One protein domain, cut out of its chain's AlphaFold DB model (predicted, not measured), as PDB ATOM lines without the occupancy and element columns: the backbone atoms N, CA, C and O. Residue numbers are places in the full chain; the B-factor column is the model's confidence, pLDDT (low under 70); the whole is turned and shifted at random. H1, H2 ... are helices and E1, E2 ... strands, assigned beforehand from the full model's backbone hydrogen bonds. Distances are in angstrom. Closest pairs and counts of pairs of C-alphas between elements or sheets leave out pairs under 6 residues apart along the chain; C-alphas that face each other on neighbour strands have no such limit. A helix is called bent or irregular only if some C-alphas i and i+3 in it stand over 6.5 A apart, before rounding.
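AT A GLANCE: This is residues 10 to 109 of the 110 residues of an uncharacterized protein of Moraxella bovoculi (UniProt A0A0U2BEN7). A five-stranded sheet, curled like part of a barrel, has a pair of helices, H1 and H2, side by side toward one end of the longest axis; H2 runs across E1 and E2, while H1 only grazes the sheet. The gap in the curl lies between the edge strands E4 and E5, and a long stretch with no named element, residues 23 to 42, leads from H1 to E1. The printed part has 100 residues, in the order H1 E1 E2 E3 E4 E5 H2, and its sheet order is E4, E3, E2, E1, E5, antiparallel throughout. The class is mixed, helices and strands; the whole is compact, with a radius of gyration of the C-alphas of 12.9 A and spans of 39 by 28 by 23 A.

HOW THE PARTS SIT: H1, residues 10 to 22, touches H2, residues 92 to 107, at a shallow tilt of 28 degrees, opposite ways; their closest C-alphas, of Asn 10 and Ala 103, are 6.0 A apart. H1 only grazes the sheet, with its residues 13 to 20. E1, residues 43 to 46, and E2, residues 51 to 60, form a hairpin, with N 44 and O 53 at 2.9 A, within hydrogen-bond range. E2 bends by 65 degrees at residue 56 and its pairing is staggered: residues 51 to 54 pair with E1, and residues 54 to 60 with E3, residues 68 to 73. In the hairpin of E2 and E3, N 56 and O 71 are 2.7 A apart. E3 and E4, residues 79 to 81, form another hairpin, with N 79 and O 70 at 3.2 A. E1 to E4 are a meander, each strand the antiparallel neighbour of the one before. E5, residues 87 to 89, is only just apart from E4, the closest C-alphas being 8.3 A apart; it is antiparallel to E1, with N 45 and O 88 at 2.9 A. The strongly twisted sheet and H2 on one face make two layers. H2 is over E2 and E1 at a height of 8.6 A over the sheet, and runs across the strands, at 88 degrees to E1 on the local plane; the C-alphas of Phe 52 and Ala 98, the closest of E2 and H2, are 5.7 A apart. Each O i to N i+4 pair of H1 is within hydrogen-bond range, and 10 of 12 in H2.

IN THESE COORDINATES: H1 begins with C-alpha 10 at (316.144, 295.975, 137.647) and is 18.1 A long. E1 is 10.5 A, E2 24.3 A, E3 16.2 A, E4 6.0 A and E5 7.2 A from first to last C-alpha. E2 begins with C-alpha 51 at (302.104, 305.254, 142.388). H2 is 23.4 A long and ends with C-alpha 107 at (309.094, 290.925, 142.032); it has a kink of 26 degrees near residue 99 and is irregular, with C-alphas 93 and 96 standing 7.2 A apart.

THE WHOLE: The C-alphas of Lys 64 and Gly 108, the two farthest apart, are 40.2 A apart. The printed part has no cut, and the link from H1 to E1 is long, with 20 residues. The mean pLDDT of the printed part is 76.3, with residues 27 to 36, 63 to 67, 75 to 85 and 108 to 109 under 70 in this model.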
ATOM      1  N   ASN A  10     315.394 294.729 137.469       79.00
ATOM      2  CA  ASN A  10     316.144 295.975 137.647       79.00
ATOM      3  C   ASN A  10     316.862 296.408 136.367       79.00
ATOM      4  O   ASN A  10     316.811 297.584 136.045       79.00
ATOM      5  N   LEU A  11     317.456 295.479 135.607       81.81
ATOM      6  CA  LEU A  11     318.116 295.807 134.336       81.81
ATOM      7  C   LEU A  11     317.127 296.381 133.317       81.81
ATOM      8  O   LEU A  11     317.445 297.332 132.612       81.81
ATOM      9  N   ILE A  12     315.916 295.821 133.262       83.94
ATOM     10  CA  ILE A  12     314.850 296.331 132.395       83.94
ATOM     11  C   ILE A  12     314.430 297.729 132.851       83.94
ATOM     12  O   ILE A  12     314.325 298.626 132.024       83.94
ATOM     13  N   ILE A  13     314.221 297.941 134.152       85.12
ATOM     14  CA  ILE A  13     313.823 299.247 134.690       85.12
ATOM     15  C   ILE A  13     314.923 300.297 134.473       85.12
ATOM     16  O   ILE A  13     314.620 301.418 134.078       85.12
ATOM     17  N   ASP A  14     316.188 299.927 134.656       86.06
ATOM     18  CA  ASP A  14     317.334 300.805 134.420       86.06
ATOM     19  C   ASP A  14     317.427 301.196 132.936       86.06
ATOM     20  O   ASP A  14     317.583 302.374 132.620       86.06
ATOM     21  N   ALA A  15     317.212 300.250 132.016       86.00
ATOM     22  CA  ALA A  15     317.142 300.536 130.582       86.00
ATOM     23  C   ALA A  15     315.957 301.447 130.209       86.00
ATOM     24  O   ALA A  15     316.079 302.295 129.325       86.00
ATOM     25  N   LEU A  16     314.811 301.300 130.883       87.31
ATOM     26  CA  LEU A  16     313.652 302.174 130.684       87.31
ATOM     27  C   LEU A  16     313.950 303.610 131.116       87.31
ATOM     28  O   LEU A  16     313.669 304.543 130.367       87.31
ATOM     29  N   LEU A  17     314.541 303.785 132.298       86.25
ATOM     30  CA  LEU A  17     314.912 305.102 132.814       86.25
ATOM     31  C   LEU A  17     316.008 305.752 131.961       86.25
ATOM     32  O   LEU A  17     315.909 306.933 131.648       86.25
ATOM     33  N   MET A  18     316.997 304.981 131.503       86.69
ATOM     34  CA  MET A  18     318.029 305.479 130.588       86.69
ATOM     35  C   MET A  18     317.421 305.969 129.268       86.69
ATOM     36  O   MET A  18     317.718 307.073 128.827       86.69
ATOM     37  N   ARG A  19     316.489 305.208 128.683       84.44
ATOM     38  CA  ARG A  19     315.773 305.626 127.472       84.44
ATOM     39  C   ARG A  19     314.927 306.887 127.691       84.44
ATOM     40  O   ARG A  19     314.813 307.697 126.775       84.44
ATOM     41  N   MET A  20     314.308 307.041 128.864       83.81
ATOM     42  CA  MET A  20     313.568 308.262 129.214       83.81
ATOM     43  C   MET A  20     314.491 309.487 129.208       83.81
ATOM     44  O   MET A  20     314.102 310.521 128.672       83.81
ATOM     45  N   SER A  21     315.712 309.339 129.731       82.50
ATOM     46  CA  SER A  21     316.748 310.378 129.711       82.50
ATOM     47  C   SER A  21     317.250 310.689 128.303       82.50
ATOM     48  O   SER A  21     317.237 311.844 127.892       82.50
ATOM     49  N   GLU A  22     317.600 309.672 127.512       83.44
ATOM     50  CA  GLU A  22     318.094 309.855 126.139       83.44
ATOM     51  C   GLU A  22     317.093 310.557 125.215       83.44
ATOM     52  O   GLU A  22     317.483 311.256 124.279       83.44
ATOM     53  N   LEU A  23     315.797 310.331 125.443       80.19
ATOM     54  CA  LEU A  23     314.716 310.874 124.623       80.19
ATOM     55  C   LEU A  23     314.097 312.149 125.199       80.19
ATOM     56  O   LEU A  23     313.095 312.603 124.641       80.19
ATOM     57  N   ASP A  24     314.645 312.678 126.294       79.56
ATOM     58  CA  ASP A  24     314.125 313.860 126.985       79.56
ATOM     59  C   ASP A  24     312.615 313.732 127.276       79.56
ATOM     60  O   ASP A  24     311.761 314.523 126.872       79.56
ATOM     61  N   ARG A  25     312.247 312.587 127.865       76.88
ATOM     62  CA  ARG A  25     310.849 312.198 128.134       76.88
ATOM     63  C   ARG A  25     310.418 312.497 129.569       76.88
ATOM     64  O   ARG A  25     309.299 312.131 129.943       76.88
ATOM     65  N   TYR A  26     311.274 313.126 130.367       77.50
ATOM     66  CA  TYR A  26     310.913 313.600 131.697       77.50
ATOM     67  C   TYR A  26     309.910 314.755 131.613       77.50
ATOM     68  O   TYR A  26     309.712 315.371 130.565       77.50
ATOM     69  N   SER A  27     309.172 314.968 132.697       68.94
ATOM     70  CA  SER A  27     308.175 316.035 132.774       68.94
ATOM     71  C   SER A  27     308.855 317.370 133.086       68.94
ATOM     72  O   SER A  27     308.708 317.872 134.190       68.94
ATOM     73  N   ASP A  28     309.609 317.938 132.148       59.94
ATOM     74  CA  ASP A  28     310.358 319.183 132.402       59.94
ATOM     75  C   ASP A  28     309.502 320.451 132.227       59.94
ATOM     76  O   ASP A  28     309.815 321.501 132.785       59.94
ATOM     77  N   ASP A  29     308.365 320.330 131.534       54.38
ATOM     78  CA  ASP A  29     307.339 321.364 131.433       54.38
ATOM     79  C   ASP A  29     306.100 320.940 132.241       54.38
ATOM     80  O   ASP A  29     305.583 319.837 132.055       54.38
ATOM     81  N   ASP A  30     305.612 321.835 133.106       46.97
ATOM     82  CA  ASP A  30     304.524 321.723 134.108       46.97
ATOM     83  C   ASP A  30     303.159 321.155 133.643       46.97
ATOM     84  O   ASP A  30     302.170 321.191 134.380       46.97
ATOM     85  N   TRP A  31     303.043 320.611 132.435       47.28
ATOM     86  CA  TRP A  31     301.809 320.016 131.951       47.28
ATOM     87  C   TRP A  31     301.947 318.538 131.632       47.28
ATOM     88  O   TRP A  31     302.458 318.133 130.586       47.28
ATOM     89  N   ALA A  32     301.333 317.761 132.531       48.72
ATOM     90  CA  ALA A  32     300.741 316.453 132.307       48.72
ATOM     91  C   ALA A  32     300.428 316.227 130.825       48.72
ATOM     92  O   ALA A  32     299.400 316.660 130.306       48.72
ATOM     93  N   ILE A  33     301.346 315.534 130.153       51.91
ATOM     94  CA  ILE A  33     301.138 314.989 128.817       51.91
ATOM     95  C   ILE A  33     300.775 316.117 127.843       51.91
ATOM     96  O   ILE A  33     299.672 316.204 127.300       51.91
ATOM     97  N   GLY A  34     301.753 316.991 127.603       49.88
ATOM     98  CA  GLY A  34     301.739 317.895 126.460       49.88
ATOM     99  C   GLY A  34     301.462 317.157 125.140       49.88
ATOM    100  O   GLY A  34     301.492 315.926 125.060       49.88
ATOM    101  N   TYR A  35     301.206 317.933 124.080       47.62
ATOM    102  CA  TYR A  35     300.779 317.547 122.718       47.62
ATOM    103  C   TYR A  35     301.421 316.290 122.076       47.62
ATOM    104  O   TYR A  35     300.915 315.803 121.064       47.62
ATOM    105  N   HIS A  36     302.507 315.763 122.637       59.97
ATOM    106  CA  HIS A  36     303.250 314.586 122.193       59.97
ATOM    107  C   HIS A  36     302.668 313.237 122.659       59.97
ATOM    108  O   HIS A  36     302.980 312.210 122.044       59.97
ATOM    109  N   GLY A  37     301.803 313.232 123.684       73.81
ATOM    110  CA  GLY A  37     301.182 312.021 124.231       73.81
ATOM    111  C   GLY A  37     302.168 311.083 124.944       73.81
ATOM    112  O   GLY A  37     303.392 311.199 124.802       73.81
ATOM    113  N   LEU A  38     301.632 310.118 125.694       80.25
ATOM    114  CA  LEU A  38     302.442 309.048 126.276       80.25
ATOM    115  C   LEU A  38     302.842 308.037 125.198       80.25
ATOM    116  O   LEU A  38     302.095 307.751 124.251       80.25
ATOM    117  N   LYS A  39     304.030 307.461 125.349       83.94
ATOM    118  CA  LYS A  39     304.543 306.388 124.500       83.94
ATOM    119  C   LYS A  39     304.606 305.095 125.292       83.94
ATOM    120  O   LYS A  39     304.700 305.081 126.512       83.94
ATOM    121  N   VAL A  40     304.525 303.987 124.564       86.94
ATOM    122  CA  VAL A  40     304.743 302.660 125.143       86.94
ATOM    123  C   VAL A  40     306.141 302.634 125.753       86.94
ATOM    124  O   VAL A  40     307.100 303.032 125.091       86.94
ATOM    125  N   LEU A  41     306.216 302.136 126.985       88.88
ATOM    126  CA  LEU A  41     307.379 302.092 127.865       88.88
ATOM    127  C   LEU A  41     307.757 303.399 128.573       88.88
ATOM    128  O   LEU A  41     308.713 303.377 129.343       88.88
ATOM    129  N   ASP A  42     306.999 304.488 128.408       88.00
ATOM    130  CA  ASP A  42     307.201 305.666 129.256       88.00
ATOM    131  C   ASP A  42     306.904 305.302 130.721       88.00
ATOM    132  O   ASP A  42     305.921 304.608 131.023       88.00
ATOM    133  N   VAL A  43     307.764 305.773 131.626       89.25
ATOM    134  CA  VAL A  43     307.562 305.650 133.073       89.25
ATOM    135  C   VAL A  43     306.733 306.834 133.541       89.25
ATOM    136  O   VAL A  43     307.051 307.990 133.254       89.25
ATOM    137  N   VAL A  44     305.658 306.535 134.259       88.06
ATOM    138  CA  VAL A  44     304.668 307.516 134.694       88.06
ATOM    139  C   VAL A  44     304.429 307.438 136.186       88.06
ATOM    140  O   VAL A  44     304.628 306.393 136.809       88.06
ATOM    141  N   VAL A  45     303.959 308.549 136.733       88.06
ATOM    142  CA  VAL A  45     303.480 308.653 138.103       88.06
ATOM    143  C   VAL A  45     302.050 309.165 138.099       88.06
ATOM    144  O   VAL A  45     301.653 309.994 137.278       88.06
ATOM    145  N   ASP A  46     301.266 308.605 139.003       84.62
ATOM    146  CA  ASP A  46     299.990 309.147 139.419       84.62
ATOM    147  C   ASP A  46     300.221 310.055 140.632       84.62
ATOM    148  O   ASP A  46     300.558 309.568 141.707       84.62
ATOM    149  N   GLU A  47     300.000 311.352 140.457       82.19
ATOM    150  CA  GLU A  47     300.174 312.403 141.468       82.19
ATOM    151  C   GLU A  47     299.274 312.243 142.700       82.19
ATOM    152  O   GLU A  47     299.637 312.668 143.791       82.19
ATOM    153  N   GLU A  48     298.086 311.651 142.564       82.12
ATOM    154  CA  GLU A  48     297.134 311.543 143.680       82.12
ATOM    155  C   GLU A  48     297.373 310.268 144.492       82.12
ATOM    156  O   GLU A  48     297.225 310.280 145.713       82.12
ATOM    157  N   SER A  49     297.750 309.161 143.842       83.88
ATOM    158  CA  SER A  49     298.093 307.923 144.562       83.88
ATOM    159  C   SER A  49     299.583 307.780 144.876       83.88
ATOM    160  O   SER A  49     299.959 306.866 145.616       83.88
ATOM    161  N   CYS A  50     300.428 308.653 144.325       84.50
ATOM    162  CA  CYS A  50     301.889 308.566 144.360       84.50
ATOM    163  C   CYS A  50     302.414 307.191 143.897       84.50
ATOM    164  O   CYS A  50     303.389 306.666 144.441       84.50
ATOM    165  N   GLN A  51     301.735 306.564 142.930       88.50
ATOM    166  CA  GLN A  51     302.104 305.254 142.388       88.50
ATOM    167  C   GLN A  51     302.793 305.387 141.035       88.50
ATOM    168  O   GLN A  51     302.401 306.207 140.208       88.50
ATOM    169  N   PHE A  52     303.795 304.535 140.808       89.94
ATOM    170  CA  PHE A  52     304.572 304.509 139.573       89.94
ATOM    171  C   PHE A  52     304.167 303.351 138.677       89.94
ATOM    172  O   PHE A  52     304.068 302.212 139.135       89.94
ATOM    173  N   GLY A  53     304.064 303.626 137.384       89.50
ATOM    174  CA  GLY A  53     303.735 302.637 136.374       89.50
ATOM    175  C   GLY A  53     304.535 302.802 135.090       89.50
ATOM    176  O   GLY A  53     305.284 303.755 134.897       89.50
ATOM    177  N   VAL A  54     304.349 301.841 134.195       89.06
ATOM    178  CA  VAL A  54     304.908 301.833 132.846       89.06
ATOM    179  C   VAL A  54     303.764 301.733 131.853       89.06
ATOM    180  O   VAL A  54     302.854 300.910 132.007       89.06
ATOM    181  N   VAL A  55     303.804 302.552 130.809       87.19
ATOM    182  CA  VAL A  55     302.822 302.496 129.727       87.19
ATOM    183  C   VAL A  55     303.015 301.202 128.936       87.19
ATOM    184  O   VAL A  55     304.007 301.008 128.243       87.19
ATOM    185  N   HIS A  56     302.039 300.309 128.999       85.81
ATOM    186  CA  HIS A  56     302.049 299.038 128.282       85.81
ATOM    187  C   HIS A  56     301.508 299.167 126.860       85.81
ATOM    188  O   HIS A  56     302.032 298.574 125.920       85.81
ATOM    189  N   ARG A  57     300.436 299.943 126.696       83.00
ATOM    190  CA  ARG A  57     299.758 300.090 125.411       83.00
ATOM    191  C   ARG A  57     299.230 301.493 125.256       83.00
ATOM    192  O   ARG A  57     298.743 302.084 126.216       83.00
ATOM    193  N   THR A  58     299.254 301.979 124.024       82.69
ATOM    194  CA  THR A  58     298.575 303.209 123.651       82.69
ATOM    195  C   THR A  58     297.689 302.981 122.432       82.69
ATOM    196  O   THR A  58     298.003 302.162 121.568       82.69
ATOM    197  N   ALA A  59     296.551 303.666 122.378       80.81
ATOM    198  CA  ALA A  59     295.643 303.626 121.237       80.81
ATOM    199  C   ALA A  59     294.980 304.995 121.044       80.81
ATOM    200  O   ALA A  59     294.630 305.635 122.035       80.81
ATOM    201  N   PRO A  60     294.781 305.471 119.805       77.38
ATOM    202  CA  PRO A  60     293.973 306.661 119.578       77.38
ATOM    203  C   PRO A  60     292.513 306.373 119.957       77.38
ATOM    204  O   PRO A  60     291.978 305.321 119.610       77.38
ATOM    205  N   LEU A  61     291.849 307.311 120.638       72.81
ATOM    206  CA  LEU A  61     290.426 307.158 120.978       72.81
ATOM    207  C   LEU A  61     289.533 307.296 119.733       72.81
ATOM    208  O   LEU A  61     288.484 306.671 119.631       72.81
ATOM    209  N   SER A  62     289.948 308.130 118.777       73.88
ATOM    210  CA  SER A  62     289.339 308.219 117.449       73.88
ATOM    211  C   SER A  62     290.327 308.797 116.439       73.88
ATOM    212  O   SER A  62     291.194 309.592 116.807       73.88
ATOM    213  N   ALA A  63     290.154 308.459 115.156       67.88
ATOM    214  CA  ALA A  63     291.031 308.892 114.063       67.88
ATOM    215  C   ALA A  63     291.102 310.421 113.870       67.88
ATOM    216  O   ALA A  63     292.031 310.922 113.246       67.88
ATOM    217  N   LYS A  64     290.124 311.170 114.396       66.12
ATOM    218  CA  LYS A  64     290.052 312.638 114.293       66.12
ATOM    219  C   LYS A  64     290.484 313.355 115.571       66.12
ATOM    220  O   LYS A  64     290.525 314.581 115.601       66.12
ATOM    221  N   SER A  65     290.742 312.618 116.646       65.88
ATOM    222  CA  SER A  65     290.985 313.202 117.958       65.88
ATOM    223  C   SER A  65     292.457 313.071 118.337       65.88
ATOM    224  O   SER A  65     293.052 312.014 118.156       65.88
ATOM    225  N   LYS A  66     293.037 314.112 118.942       66.38
ATOM    226  CA  LYS A  66     294.373 314.047 119.571       66.38
ATOM    227  C   LYS A  66     294.356 313.266 120.901       66.38
ATOM    228  O   LYS A  66     295.185 313.495 121.769       66.38
ATOM    229  N   ARG A  67     293.351 312.407 121.104       69.31
ATOM    230  CA  ARG A  67     293.071 311.722 122.370       69.31
ATOM    231  C   ARG A  67     293.671 310.334 122.333       69.31
ATOM    232  O   ARG A  67     293.531 309.627 121.333       69.31
ATOM    233  N   GLN A  68     294.253 309.925 123.448       73.75
ATOM    234  CA  GLN A  68     294.901 308.633 123.577       73.75
ATOM    235  C   GLN A  68     294.287 307.867 124.751       73.75
ATOM    236  O   GLN A  68     294.030 308.418 125.814       73.75
ATOM    237  N   MET A  69     294.029 306.584 124.557       75.62
ATOM    238  CA  MET A  69     293.802 305.638 125.639       75.62
ATOM    239  C   MET A  69     295.138 304.987 125.970       75.62
ATOM    240  O   MET A  69     295.858 304.575 125.054       75.62
ATOM    241  N   VAL A  70     295.463 304.881 127.258       78.25
ATOM    242  CA  VAL A  70     296.697 304.240 127.707       78.25
ATOM    243  C   VAL A  70     296.397 303.136 128.702       78.25
ATOM    244  O   VAL A  70     295.582 303.265 129.612       78.25
ATOM    245  N   GLN A  71     297.076 302.017 128.523       80.69
ATOM    246  CA  GLN A  71     297.120 300.966 129.517       80.69
ATOM    247  C   GLN A  71     298.436 301.102 130.266       80.69
ATOM    248  O   GLN A  71     299.492 301.113 129.634       80.69
ATOM    249  N   ILE A  72     298.368 301.193 131.590       84.25
ATOM    250  CA  ILE A  72     299.528 301.333 132.470       84.25
ATOM    251  C   ILE A  72     299.605 300.083 133.349       84.25
ATOM    252  O   ILE A  72     298.576 299.527 133.733       84.25
ATOM    253  N   ILE A  73     300.821 299.614 133.619       82.69
ATOM    254  CA  ILE A  73     301.107 298.487 134.509       82.69
ATOM    255  C   ILE A  73     302.029 298.981 135.623       82.69
ATOM    256  O   ILE A  73     302.997 299.677 135.341       82.69
ATOM    257  N   GLY A  74     301.755 298.596 136.871       72.81
ATOM    258  CA  GLY A  74     302.527 299.033 138.044       72.81
ATOM    259  C   GLY A  74     301.645 299.734 139.071       72.81
ATOM    260  O   GLY A  74     301.663 300.942 139.191       72.81
ATOM    261  N   GLY A  75     300.790 298.992 139.772       65.44
ATOM    262  CA  GLY A  75     299.871 299.544 140.787       65.44
ATOM    263  C   GLY A  75     298.702 300.384 140.243       65.44
ATOM    264  O   GLY A  75     297.639 300.387 140.848       65.44
ATOM    265  N   MET A  76     298.853 300.992 139.066       69.69
ATOM    266  CA  MET A  76     297.875 301.887 138.446       69.69
ATOM    267  C   MET A  76     296.836 301.122 137.605       69.69
ATOM    268  O   MET A  76     297.177 300.212 136.845       69.69
ATOM    269  N   SER A  77     295.561 301.510 137.709       57.75
ATOM    270  CA  SER A  77     294.493 301.055 136.803       57.75
ATOM    271  C   SER A  77     294.582 301.793 135.462       57.75
ATOM    272  O   SER A  77     294.961 302.961 135.425       57.75
ATOM    273  N   GLY A  78     294.242 301.122 134.353       57.62
ATOM    274  CA  GLY A  78     294.306 301.704 133.006       57.62
ATOM    275  C   GLY A  78     293.593 303.058 132.924       57.62
ATOM    276  O   GLY A  78     292.450 303.183 133.359       57.62
ATOM    277  N   ALA A  79     294.276 304.066 132.381       57.00
ATOM    278  CA  ALA A  79     293.805 305.442 132.373       57.00
ATOM    279  C   ALA A  79     293.360 305.867 130.968       57.00
ATOM    280  O   ALA A  79     294.078 305.721 129.976       57.00
ATOM    281  N   TYR A  80     292.169 306.452 130.873       55.22
ATOM    282  CA  TYR A  80     291.814 307.245 129.704       55.22
ATOM    283  C   TYR A  80     292.540 308.582 129.837       55.22
ATOM    284  O   TYR A  80     292.252 309.339 130.766       55.22
ATOM    285  N   LEU A  81     293.463 308.897 128.922       55.56
ATOM    286  CA  LEU A  81     294.042 310.238 128.855       55.56
ATOM    287  C   LEU A  81     293.049 311.176 128.196       55.56
ATOM    288  O   LEU A  81     293.163 311.586 127.041       55.56
ATOM    289  N   TYR A  82     292.025 311.485 128.974       49.47
ATOM    290  CA  TYR A  82     291.130 312.588 128.754       49.47
ATOM    291  C   TYR A  82     291.004 313.299 130.089       49.47
ATOM    292  O   TYR A  82     290.208 312.903 130.926       49.47
ATOM    293  N   HIS A  83     291.869 314.288 130.324       46.44
ATOM    294  CA  HIS A  83     291.882 315.049 131.577       46.44
ATOM    295  C   HIS A  83     292.148 314.203 132.828       46.44
ATOM    296  O   HIS A  83     291.454 314.329 133.833       46.44
ATOM    297  N   THR A  84     293.198 313.391 132.815       53.78
ATOM    298  CA  THR A  84     293.867 313.028 134.069       53.78
ATOM    299  C   THR A  84     295.102 313.919 134.207       53.78
ATOM    300  O   THR A  84     296.202 313.443 133.952       53.78
ATOM    301  N   PRO A  85     294.962 315.205 134.615       58.91
ATOM    302  CA  PRO A  85     296.120 316.032 135.000       58.91
ATOM    303  C   PRO A  85     296.936 315.380 136.133       58.91
ATOM    304  O   PRO A  85     298.059 315.768 136.406       58.91
ATOM    305  N   ARG A  86     296.350 314.354 136.752       75.19
ATOM    306  CA  ARG A  86     296.903 313.434 137.733       75.19
ATOM    307  C   ARG A  86     298.016 312.514 137.207       75.19
ATOM    308  O   ARG A  86     298.801 312.056 138.020       75.19
ATOM    309  N   ILE A  87     298.076 312.181 135.912       79.81
ATOM    310  CA  ILE A  87     299.106 311.264 135.386       79.81
ATOM    311  C   ILE A  87     300.076 312.036 134.500       79.81
ATOM    312  O   ILE A  87     299.670 312.650 133.513       79.81
ATOM    313  N   ARG A  88     301.365 311.939 134.818       82.81
ATOM    314  CA  ARG A  88     302.465 312.537 134.053       82.81
ATOM    315  C   ARG A  88     303.626 311.558 133.919       82.81
ATOM    316  O   ARG A  88     303.668 310.534 134.603       82.81
ATOM    317  N   THR A  89     304.567 311.864 133.032       85.06
ATOM    318  CA  THR A  89     305.889 311.239 133.104       85.06
ATOM    319  C   THR A  89     306.590 311.677 134.388       85.06
ATOM    320  O   THR A  89     306.243 312.690 135.000       85.06
ATOM    321  N   ILE A  90     307.540 310.874 134.845       86.69
ATOM    322  CA  ILE A  90     308.309 311.199 136.050       86.69
ATOM    323  C   ILE A  90     309.236 312.403 135.810       86.69
ATOM    324  O   ILE A  90     309.590 312.696 134.668       86.69
ATOM    325  N   TYR A  91     309.643 313.082 136.877       86.56
ATOM    326  CA  TYR A  91     310.798 313.978 136.867       86.56
ATOM    327  C   TYR A  91     312.085 313.148 136.903       86.56
ATOM    328  O   TYR A  91     312.086 312.011 137.389       86.56
ATOM    329  N   GLU A  92     313.207 313.714 136.460       82.25
ATOM    330  CA  GLU A  92     314.506 313.032 136.552       82.25
ATOM    331  C   GLU A  92     314.850 312.665 138.011       82.25
ATOM    332  O   GLU A  92     315.289 311.551 138.311       82.25
ATOM    333  N   THR A  93     314.524 313.558 138.950       86.88
ATOM    334  CA  THR A  93     314.721 313.371 140.398       86.88
ATOM    335  C   THR A  93     313.901 312.220 140.990       86.88
ATOM    336  O   THR A  93     314.240 311.700 142.054       86.88
ATOM    337  N   GLU A  94     312.853 311.768 140.300       88.62
ATOM    338  CA  GLU A  94     311.986 310.674 140.739       88.62
ATOM    339  C   GLU A  94     312.443 309.305 140.220       88.62
ATOM    340  O   GLU A  94     311.911 308.279 140.653       88.62
ATOM    341  N   GLY A  95     313.453 309.250 139.343       87.31
ATOM    342  CA  GLY A  95     313.923 308.008 138.721       87.31
ATOM    343  C   GLY A  95     314.305 306.925 139.735       87.31
ATOM    344  O   GLY A  95     313.905 305.767 139.599       87.31
ATOM    345  N   ALA A  96     315.003 307.296 140.813       88.44
ATOM    346  CA  ALA A  96     315.385 306.355 141.868       88.44
ATOM    347  C   ALA A  96     314.169 305.791 142.634       88.44
ATOM    348  O   ALA A  96     314.137 304.599 142.963       88.44
ATOM    349  N   ALA A  97     313.157 306.625 142.891       90.12
ATOM    350  CA  ALA A  97     311.927 306.213 143.564       90.12
ATOM    351  C   ALA A  97     311.078 305.301 142.664       90.12
ATOM    352  O   ALA A  97     310.654 304.224 143.097       90.12
ATOM    353  N   ALA A  98     310.921 305.680 141.391       89.06
ATOM    354  CA  ALA A  98     310.247 304.876 140.377       89.06
ATOM    355  C   ALA A  98     310.903 303.497 140.236       89.06
ATOM    356  O   ALA A  98     310.216 302.472 140.238       89.06
ATOM    357  N   ARG A  99     312.243 303.454 140.215       89.50
ATOM    358  CA  ARG A  99     313.014 302.211 140.164       89.50
ATOM    359  C   ARG A  99     312.688 301.281 141.324       89.50
ATOM    360  O   ARG A  99     312.339 300.121 141.109       89.50
ATOM    361  N   ALA A 100     312.791 301.786 142.553       88.06
ATOM    362  CA  ALA A 100     312.541 300.994 143.752       88.06
ATOM    363  C   ALA A 100     311.099 300.460 143.798       88.06
ATOM    364  O   ALA A 100     310.876 299.294 144.141       88.06
ATOM    365  N   TYR A 101     310.124 301.290 143.409       89.75
ATOM    366  CA  TYR A 101     308.714 300.914 143.366       89.75
ATOM    367  C   TYR A 101     308.448 299.804 142.343       89.75
ATOM    368  O   TYR A 101     307.899 298.752 142.687       89.75
ATOM    369  N   LEU A 102     308.870 300.008 141.092       87.62
ATOM    370  CA  LEU A 102     308.629 299.068 139.997       87.62
ATOM    371  C   LEU A 102     309.352 297.738 140.233       87.62
ATOM    372  O   LEU A 102     308.763 296.678 140.024       87.62
ATOM    373  N   ALA A 103     310.580 297.771 140.758       87.31
ATOM    374  CA  ALA A 103     311.327 296.568 141.113       87.31
ATOM    375  C   ALA A 103     310.572 295.725 142.149       87.31
ATOM    376  O   ALA A 103     310.457 294.507 142.003       87.31
ATOM    377  N   LYS A 104     310.005 296.368 143.177       84.00
ATOM    378  CA  LYS A 104     309.171 295.694 144.178       84.00
ATOM    379  C   LYS A 104     307.891 295.128 143.558       84.00
ATOM    380  O   LYS A 104     307.542 293.985 143.844       84.00
ATOM    381  N   TYR A 105     307.212 295.902 142.712       83.81
ATOM    382  CA  TYR A 105     305.965 295.483 142.070       83.81
ATOM    383  C   TYR A 105     306.156 294.248 141.185       83.81
ATOM    384  O   TYR A 105     305.426 293.268 141.328       83.81
ATOM    385  N   PHE A 106     307.155 294.271 140.300       79.56
ATOM    386  CA  PHE A 106     307.402 293.164 139.379       79.56
ATOM    387  C   PHE A 106     307.958 291.924 140.079       79.56
ATOM    388  O   PHE A 106     307.665 290.820 139.640       79.56
ATOM    389  N   ARG A 107     308.673 292.070 141.205       74.56
ATOM    390  CA  ARG A 107     309.094 290.925 142.032       74.56
ATOM    391  C   ARG A 107     307.927 290.177 142.675       74.56
ATOM    392  O   ARG A 107     308.009 288.967 142.813       74.56
ATOM    393  N   GLY A 108     306.857 290.870 143.067       60.97
ATOM    394  CA  GLY A 108     305.697 290.255 143.727       60.97
ATOM    395  C   GLY A 108     304.707 289.555 142.790       60.97
ATOM    396  O   GLY A 108     303.687 289.060 143.262       60.97
ATOM    397  N   LYS A 109     304.960 289.560 141.476       55.31
ATOM    398  CA  LYS A 109     304.075 288.994 140.443       55.31
ATOM    399  C   LYS A 109     304.698 287.838 139.646       55.31
ATOM    400  O   LYS A 109     304.102 287.435 138.648       55.31
TER     401      LYS A 109